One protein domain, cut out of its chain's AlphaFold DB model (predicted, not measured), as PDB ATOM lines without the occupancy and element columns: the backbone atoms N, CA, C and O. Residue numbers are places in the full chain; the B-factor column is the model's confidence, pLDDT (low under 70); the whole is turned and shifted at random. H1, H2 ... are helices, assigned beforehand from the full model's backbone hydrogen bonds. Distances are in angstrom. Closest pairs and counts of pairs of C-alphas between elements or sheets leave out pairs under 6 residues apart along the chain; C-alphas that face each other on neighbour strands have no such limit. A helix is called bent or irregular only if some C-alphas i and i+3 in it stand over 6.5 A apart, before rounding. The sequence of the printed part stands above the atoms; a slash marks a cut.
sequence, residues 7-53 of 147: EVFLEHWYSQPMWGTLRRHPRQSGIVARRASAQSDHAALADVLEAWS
ATOM      1  N   GLU A   7      -6.385 -32.286  43.628       89.75
ATOM      2  CA  GLU A   7      -7.054 -32.682  44.862       89.75
ATOM      3  C   GLU A   7      -6.036 -33.012  45.956       89.75
ATOM      4  O   GLU A   7      -6.132 -32.485  47.063       89.75
ATOM      5  N   VAL A   8      -5.012 -33.802  45.615       91.12
ATOM      6  CA  VAL A   8      -3.915 -34.166  46.529       91.12
ATOM      7  C   VAL A   8      -3.113 -32.926  46.920       91.12
ATOM      8  O   VAL A   8      -2.746 -32.745  48.082       91.12
ATOM      9  N   PHE A   9      -2.858 -32.029  45.960       90.31
ATOM     10  CA  PHE A   9      -2.205 -30.758  46.254       90.31
ATOM     11  C   PHE A   9      -3.040 -29.893  47.202       90.31
ATOM     12  O   PHE A   9      -2.489 -29.356  48.158       90.31
ATOM     13  N   LEU A  10      -4.346 -29.749  46.960       92.31
ATOM     14  CA  LEU A  10      -5.231 -28.924  47.777       92.31
ATOM     15  C   LEU A  10      -5.391 -29.497  49.186       92.31
ATOM     16  O   LEU A  10      -5.357 -28.731  50.145       92.31
ATOM     17  N   GLU A  11      -5.508 -30.818  49.325       92.56
ATOM     18  CA  GLU A  11      -5.520 -31.486  50.628       92.56
ATOM     19  C   GLU A  11      -4.260 -31.137  51.428       92.56
ATOM     20  O   GLU A  11      -4.350 -30.600  52.536       92.56
ATOM     21  N   HIS A  12      -3.080 -31.336  50.832       92.62
ATOM     22  CA  HIS A  12      -1.818 -30.983  51.471       92.62
ATOM     23  C   HIS A  12      -1.721 -29.478  51.756       92.62
ATOM     24  O   HIS A  12      -1.361 -29.068  52.860       92.62
ATOM     25  N   TRP A  13      -2.094 -28.635  50.795       92.31
ATOM     26  CA  TRP A  13      -2.047 -27.184  50.928       92.31
ATOM     27  C   TRP A  13      -2.869 -26.701  52.120       92.31
ATOM     28  O   TRP A  13      -2.335 -25.996  52.975       92.31
ATOM     29  N   TYR A  14      -4.132 -27.121  52.217       94.56
ATOM     30  CA  TYR A  14      -5.032 -26.722  53.296       94.56
ATOM     31  C   TYR A  14      -4.789 -27.447  54.616       94.56
ATOM     32  O   TYR A  14      -5.355 -27.031  55.628       94.56
ATOM     33  N   SER A  15      -3.941 -28.481  54.640       94.44
ATOM     34  CA  SER A  15      -3.444 -29.112  55.871       94.44
ATOM     35  C   SER A  15      -2.410 -28.253  56.618       94.44
ATOM     36  O   SER A  15      -2.218 -28.433  57.824       94.44
ATOM     37  N   GLN A  16      -1.814 -27.253  55.956       94.75
ATOM     38  CA  GLN A  16      -0.833 -26.369  56.587       94.75
ATOM     39  C   GLN A  16      -1.436 -25.571  57.764       94.75
ATOM     40  O   GLN A  16      -2.605 -25.176  57.693       94.75
ATOM     41  N   PRO A  17      -0.655 -25.284  58.828       93.50
ATOM     42  CA  PRO A  17      -1.157 -24.622  60.038       93.50
ATOM     43  C   PRO A  17      -1.817 -23.257  59.807       93.50
ATOM     44  O   PRO A  17      -2.823 -22.966  60.445       93.50
ATOM     45  N   MET A  18      -1.318 -22.458  58.855       93.31
ATOM     46  CA  MET A  18      -1.860 -21.124  58.533       93.31
ATOM     47  C   MET A  18      -3.334 -21.136  58.096       93.31
ATOM     48  O   MET A  18      -4.015 -20.121  58.176       93.31
ATOM     49  N   TRP A  19      -3.848 -22.286  57.647       96.25
ATOM     50  CA  TRP A  19      -5.251 -22.453  57.258       96.25
ATOM     51  C   TRP A  19      -6.120 -23.010  58.386       96.25
ATOM     52  O   TRP A  19      -7.251 -23.407  58.120       96.25
ATOM     53  N   GLY A  20      -5.619 -23.103  59.623       94.88
ATOM     54  CA  GLY A  20      -6.320 -23.749  60.735       94.88
ATOM     55  C   GLY A  20      -7.729 -23.199  60.971       94.88
ATOM     56  O   GLY A  20      -8.666 -23.979  61.146       94.88
ATOM     57  N   THR A  21      -7.897 -21.878  60.907       95.88
ATOM     58  CA  THR A  21      -9.197 -21.202  61.026       95.88
ATOM     59  C   THR A  21     -10.100 -21.497  59.834       95.88
ATOM     60  O   THR A  21     -11.212 -21.997  60.003       95.88
ATOM     61  N   LEU A  22      -9.586 -21.308  58.614       95.88
ATOM     62  CA  LEU A  22     -10.304 -21.596  57.379       95.88
ATOM     63  C   LEU A  22     -10.737 -23.064  57.313       95.88
ATOM     64  O   LEU A  22     -11.825 -23.340  56.829       95.88
ATOM     65  N   ARG A  23      -9.943 -24.007  57.838       95.25
ATOM     66  CA  ARG A  23     -10.278 -25.439  57.897       95.25
ATOM     67  C   ARG A  23     -11.521 -25.719  58.737       95.25
ATOM     68  O   ARG A  23     -12.286 -26.613  58.398       95.25
ATOM     69  N   ARG A  24     -11.725 -24.950  59.809       94.31
ATOM     70  CA  ARG A  24     -12.905 -25.038  60.683       94.31
ATOM     71  C   ARG A  24     -14.089 -24.215  60.167       94.31
ATOM     72  O   ARG A  24     -15.183 -24.314  60.717       94.31
ATOM     73  N   HIS A  25     -13.892 -23.400  59.131       94.94
ATOM     74  CA  HIS A  25     -14.924 -22.512  58.615       94.94
ATOM     75  C   HIS A  25     -16.040 -23.305  57.896       94.94
ATOM     76  O   HIS A  25     -15.729 -24.142  57.045       94.94
ATOM     77  N   PRO A  26     -17.340 -23.006  58.112       94.38
ATOM     78  CA  PRO A  26     -18.454 -23.777  57.532       94.38
ATOM     79  C   PRO A  26     -18.439 -23.886  56.000       94.38
ATOM     80  O   PRO A  26     -18.949 -24.840  55.422       94.38
ATOM     81  N   ARG A  27     -17.846 -22.897  55.324       93.06
ATOM     82  CA  ARG A  27     -17.736 -22.852  53.854       93.06
ATOM     83  C   ARG A  27     -16.514 -23.575  53.287       93.06
ATOM     84  O   ARG A  27     -16.325 -23.551  52.072       93.06
ATOM     85  N   GLN A  28     -15.662 -24.163  54.124       94.31
ATOM     86  CA  GLN A  28     -14.372 -24.684  53.681       94.31
ATOM     87  C   GLN A  28     -14.500 -25.733  52.579       94.31
ATOM     88  O   GLN A  28     -13.848 -25.600  51.545       94.31
ATOM     89  N   SER A  29     -15.377 -26.720  52.754       93.38
ATOM     90  CA  SER A  29     -15.566 -27.801  51.785       93.38
ATOM     91  C   SER A  29     -15.968 -27.267  50.407       93.38
ATOM     92  O   SER A  29     -15.377 -27.647  49.399       93.38
ATOM     93  N   GLY A  30     -16.895 -26.305  50.363       94.56
ATOM     94  CA  GLY A  30     -17.309 -25.637  49.127       94.56
ATOM     95  C   GLY A  30     -16.188 -24.824  48.471       94.56
ATOM     96  O   GLY A  30     -16.063 -24.819  47.246       94.56
ATOM     97  N   ILE A  31     -15.331 -24.172  49.265       93.00
ATOM     98  CA  ILE A  31     -14.160 -23.441  48.756       93.00
ATOM     99  C   ILE A  31     -13.165 -24.406  48.103       93.00
ATOM    100  O   ILE A  31     -12.666 -24.111  47.014       93.00
ATOM    101  N   VAL A  32     -12.872 -25.542  48.745       92.81
ATOM    102  CA  VAL A  32     -11.949 -26.549  48.200       92.81
ATOM    103  C   VAL A  32     -12.530 -27.197  46.951       92.81
ATOM    104  O   VAL A  32     -11.847 -27.225  45.930       92.81
ATOM    105  N   ALA A  33     -13.795 -27.623  46.990       92.62
ATOM    106  CA  ALA A  33     -14.469 -28.243  45.853       92.62
ATOM    107  C   ALA A  33     -14.469 -27.326  44.622       92.62
ATOM    108  O   ALA A  33     -14.091 -27.758  43.537       92.62
ATOM    109  N   ARG A  34     -14.786 -26.034  44.799       92.12
ATOM    110  CA  ARG A  34     -14.753 -25.053  43.704       92.12
ATOM    111  C   ARG A  34     -13.355 -24.884  43.103       92.12
ATOM    112  O   ARG A  34     -13.236 -24.656  41.905       92.12
ATOM    113  N   ARG A  35     -12.301 -24.934  43.926       90.94
ATOM    114  CA  ARG A  35     -10.911 -24.822  43.449       90.94
ATOM    115  C   ARG A  35     -10.450 -26.095  42.740       90.94
ATOM    116  O   ARG A  35      -9.751 -25.976  41.747       90.94
ATOM    117  N   ALA A  36     -10.868 -27.268  43.213       89.25
ATOM    118  CA  ALA A  36     -10.588 -28.545  42.556       89.25
ATOM    119  C   ALA A  36     -11.299 -28.655  41.198       89.25
ATOM    120  O   ALA A  36     -10.715 -29.125  40.231       89.25
ATOM    121  N   SER A  37     -12.538 -28.161  41.100       87.88
ATOM    122  CA  SER A  37     -13.315 -28.184  39.855       87.88
ATOM    123  C   SER A  37     -12.978 -27.051  38.885       87.88
ATOM    124  O   SER A  37     -13.547 -26.989  37.794       87.88
ATOM    125  N   ALA A  38     -12.145 -26.087  39.288       81.81
ATOM    126  CA  ALA A  38     -11.740 -25.014  38.396       81.81
ATOM    127  C   ALA A  38     -10.896 -25.626  37.274       81.81
ATOM    128  O   ALA A  38      -9.924 -26.319  37.557       81.81
ATOM    129  N   GLN A  39     -11.228 -25.337  36.011       67.56
ATOM    130  CA  GLN A  39     -10.410 -25.703  34.845       67.56
ATOM    131  C   GLN A  39      -9.137 -24.841  34.802       67.56
ATOM    132  O   GLN A  39      -8.909 -24.067  33.877       67.56
ATOM    133  N   SER A  40      -8.350 -24.893  35.872       68.19
ATOM    134  CA  SER A  40      -7.077 -24.202  35.975       68.19
ATOM    135  C   SER A  40      -6.026 -25.071  35.311       68.19
ATOM    136  O   SER A  40      -5.968 -26.273  35.565       68.19
ATOM    137  N   ASP A  41      -5.180 -24.475  34.483       80.75
ATOM    138  CA  ASP A  41      -3.999 -25.169  33.988       80.75
ATOM    139  C   ASP A  41      -3.075 -25.479  35.182       80.75
ATOM    140  O   ASP A  41      -2.515 -24.581  35.820       80.75
ATOM    141  N   HIS A  42      -2.957 -26.765  35.524       81.31
ATOM    142  CA  HIS A  42      -2.122 -27.226  36.632       81.31
ATOM    143  C   HIS A  42      -0.649 -26.856  36.422       81.31
ATOM    144  O   HIS A  42       0.050 -26.590  37.400       81.31
ATOM    145  N   ALA A  43      -0.167 -26.827  35.176       83.75
ATOM    146  CA  ALA A  43       1.200 -26.414  34.888       83.75
ATOM    147  C   ALA A  43       1.372 -24.920  35.180       83.75
ATOM    148  O   ALA A  43       2.285 -24.551  35.916       83.75
ATOM    149  N   ALA A  44       0.429 -24.088  34.731       87.38
ATOM    150  CA  ALA A  44       0.459 -22.651  34.990       87.38
ATOM    151  C   ALA A  44       0.404 -22.316  36.490       87.38
ATOM    152  O   ALA A  44       1.148 -21.458  36.964       87.38
ATOM    153  N   LEU A  45      -0.432 -23.005  37.276       86.94
ATOM    154  CA  LEU A  45      -0.468 -22.788  38.726       86.94
ATOM    155  C   LEU A  45       0.849 -23.233  39.398       86.94
ATOM    156  O   LEU A  45       1.304 -22.571  40.334       86.94
ATOM    157  N   ALA A  46       1.505 -24.290  38.905       88.25
ATOM    158  CA  ALA A  46       2.819 -24.697  39.405       88.25
ATOM    159  C   ALA A  46       3.893 -23.656  39.073       88.25
ATOM    160  O   ALA A  46       4.678 -23.296  39.949       88.25
ATOM    161  N   ASP A  47       3.876 -23.126  37.850       90.38
ATOM    162  CA  ASP A  47       4.786 -22.070  37.414       90.38
ATOM    163  C   ASP A  47       4.628 -20.815  38.280       90.38
ATOM    164  O   ASP A  47       5.622 -20.248  38.737       90.38
ATOM    165  N   VAL A  48       3.388 -20.412  38.583       89.50
ATOM    166  CA  VAL A  48       3.120 -19.267  39.464       89.50
ATOM    167  C   VAL A  48       3.661 -19.516  40.871       89.50
ATOM    168  O   VAL A  48       4.353 -18.657  41.411       89.50
ATOM    169  N   LEU A  49       3.398 -20.678  41.474       87.69
ATOM    170  CA  LEU A  49       3.885 -20.968  42.827       87.69
ATOM    171  C   LEU A  49       5.415 -21.017  42.902       87.69
ATOM    172  O   LEU A  49       5.997 -20.534  43.872       87.69
ATOM    173  N   GLU A  50       6.076 -21.571  41.885       88.44
ATOM    174  CA  GLU A  50       7.536 -21.633  41.828       88.44
ATOM    175  C   GLU A  50       8.163 -20.261  41.574       88.44
ATOM    176  O   GLU A  50       9.191 -19.944  42.177       88.44
ATOM    177  N   ALA A  51       7.572 -19.440  40.703       90.12
ATOM    178  CA  ALA A  51       8.080 -18.108  40.384       90.12
ATOM    179  C   ALA A  51       7.841 -17.102  41.519       90.12
ATOM    180  O   ALA A  51       8.730 -16.310  41.828       90.12
ATOM    181  N   TRP A  52       6.680 -17.169  42.176       88.31
ATOM    182  CA  TRP A  52       6.218 -16.188  43.166       88.31
ATOM    183  C   TRP A  52       6.286 -16.697  44.608       88.31
ATOM    184  O   TRP A  52       5.624 -16.164  45.500       88.31
ATOM    185  N   SER A  53       7.089 -17.733  44.864       86.88
ATOM    186  CA  SER A  53       7.288 -18.220  46.227       86.88
ATOM    187  C   SER A  53       7.871 -17.110  47.123       86.88
ATOM    188  O   SER A  53       8.792 -16.403  46.697       86.88
TER     189      SER A  53
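AT A GLANCE: This is residues 7 to 53 of the 147 residues of an uncharacterized protein of Auxenochlorella protothecoides (UniProt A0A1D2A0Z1). The longest helix, H4, sticks out with the stretch before it as a free arm, residues 38 to 53, from a small, loose head of three short helices, H1, H2 and H3. In that head H1 and H3 run opposite ways and their centres make a triangle with that of H2, which stands across the end where H1 finishes and H3 starts. The printed part has 47 residues with four named helices, in the order H1, H2, H3, H4 along the chain, and no named strand; the class is all helix. The whole is only just loose, close to compact, with a radius of gyration of the C-alphas of 11.7 A, and its C-alphas span 30 by 22 by 15 A along their three main axes.

IN THESE COORDINATES: Look first for the longest helix, H4, residues 42 to 51: find C-alpha 42 at (-2.122, -27.226, 36.632), and from there the helix runs 14.2 A to C-alpha 51 at (8.080, -18.108, 40.384). Go back along the chain to H3, residues 28 to 36, which measures 12.4 A from its first to its last C-alpha. Before it you find H2, residues 17 to 24, with 11.8 A between its end C-alphas. H2 is irregular: C-alphas 18 and 21 are 7.7 A apart, where about 5 A is the distance in a regular helix, and its line is a rough one. The printed part begins with H1, residues 7 to 15; find C-alpha 7 at (-7.054, -32.682, 44.862), from which the helix runs 12.1 A to C-alpha 15 at (-3.444, -29.112, 55.871).

HOW THE PARTS SIT: Begin at H4, which touches no helix: it is apart from H1, from H2 and from H3. Now look at H1 and H3, which only just touch, with 3 pairs of C-alphas within 8 A. Their closest C-alphas are those of Glu 7 and Ala 36, 5.9 A apart. They run opposite ways at a tilt of 38 degrees, only just steep, and their centres are 10.8 A apart. H2 touches no helix, but is near H1 and near H3. H1 and H2 are close but not clearly touching, with the closest C-alphas, those of Tyr 14 and Arg 23, 7.1 A apart, and their lines are about perpendicular at 80 degrees. H2 and H3 are also close but not clearly touching; here the closest C-alphas are those of Leu 22 and Gln 28, 6.3 A apart. These two run opposite ways at a steep tilt of 67 degrees, only just short of about perpendicular. In the backbone of H1, H3 and H4 each O i to N i+4 pair is within hydrogen-bond range, while in H2 2 of 4 such pairs are.

THE WHOLE: Look for the two C-alphas farthest apart at Pro 26 and Ala 51, 32.1 A from each other; the first and last printed C-alphas, those of Glu 7 and Ser 53, are 20.4 A apart. The printed part has no cut. The links from H1 to H2, from H2 to H3 and from H3 to H4 are tight, with 1, 3 and 5 residues between the helices. Two stretches stand free: residues 16 to 21, of which 17 to 21 belong to H2, and residues 38 to 53, of which 42 to 51 belong to H4. In the B-factor column the mean pLDDT of the printed part is 90.1; the model's confidence is under 70 at residues 39 to 40, between H3 and H4.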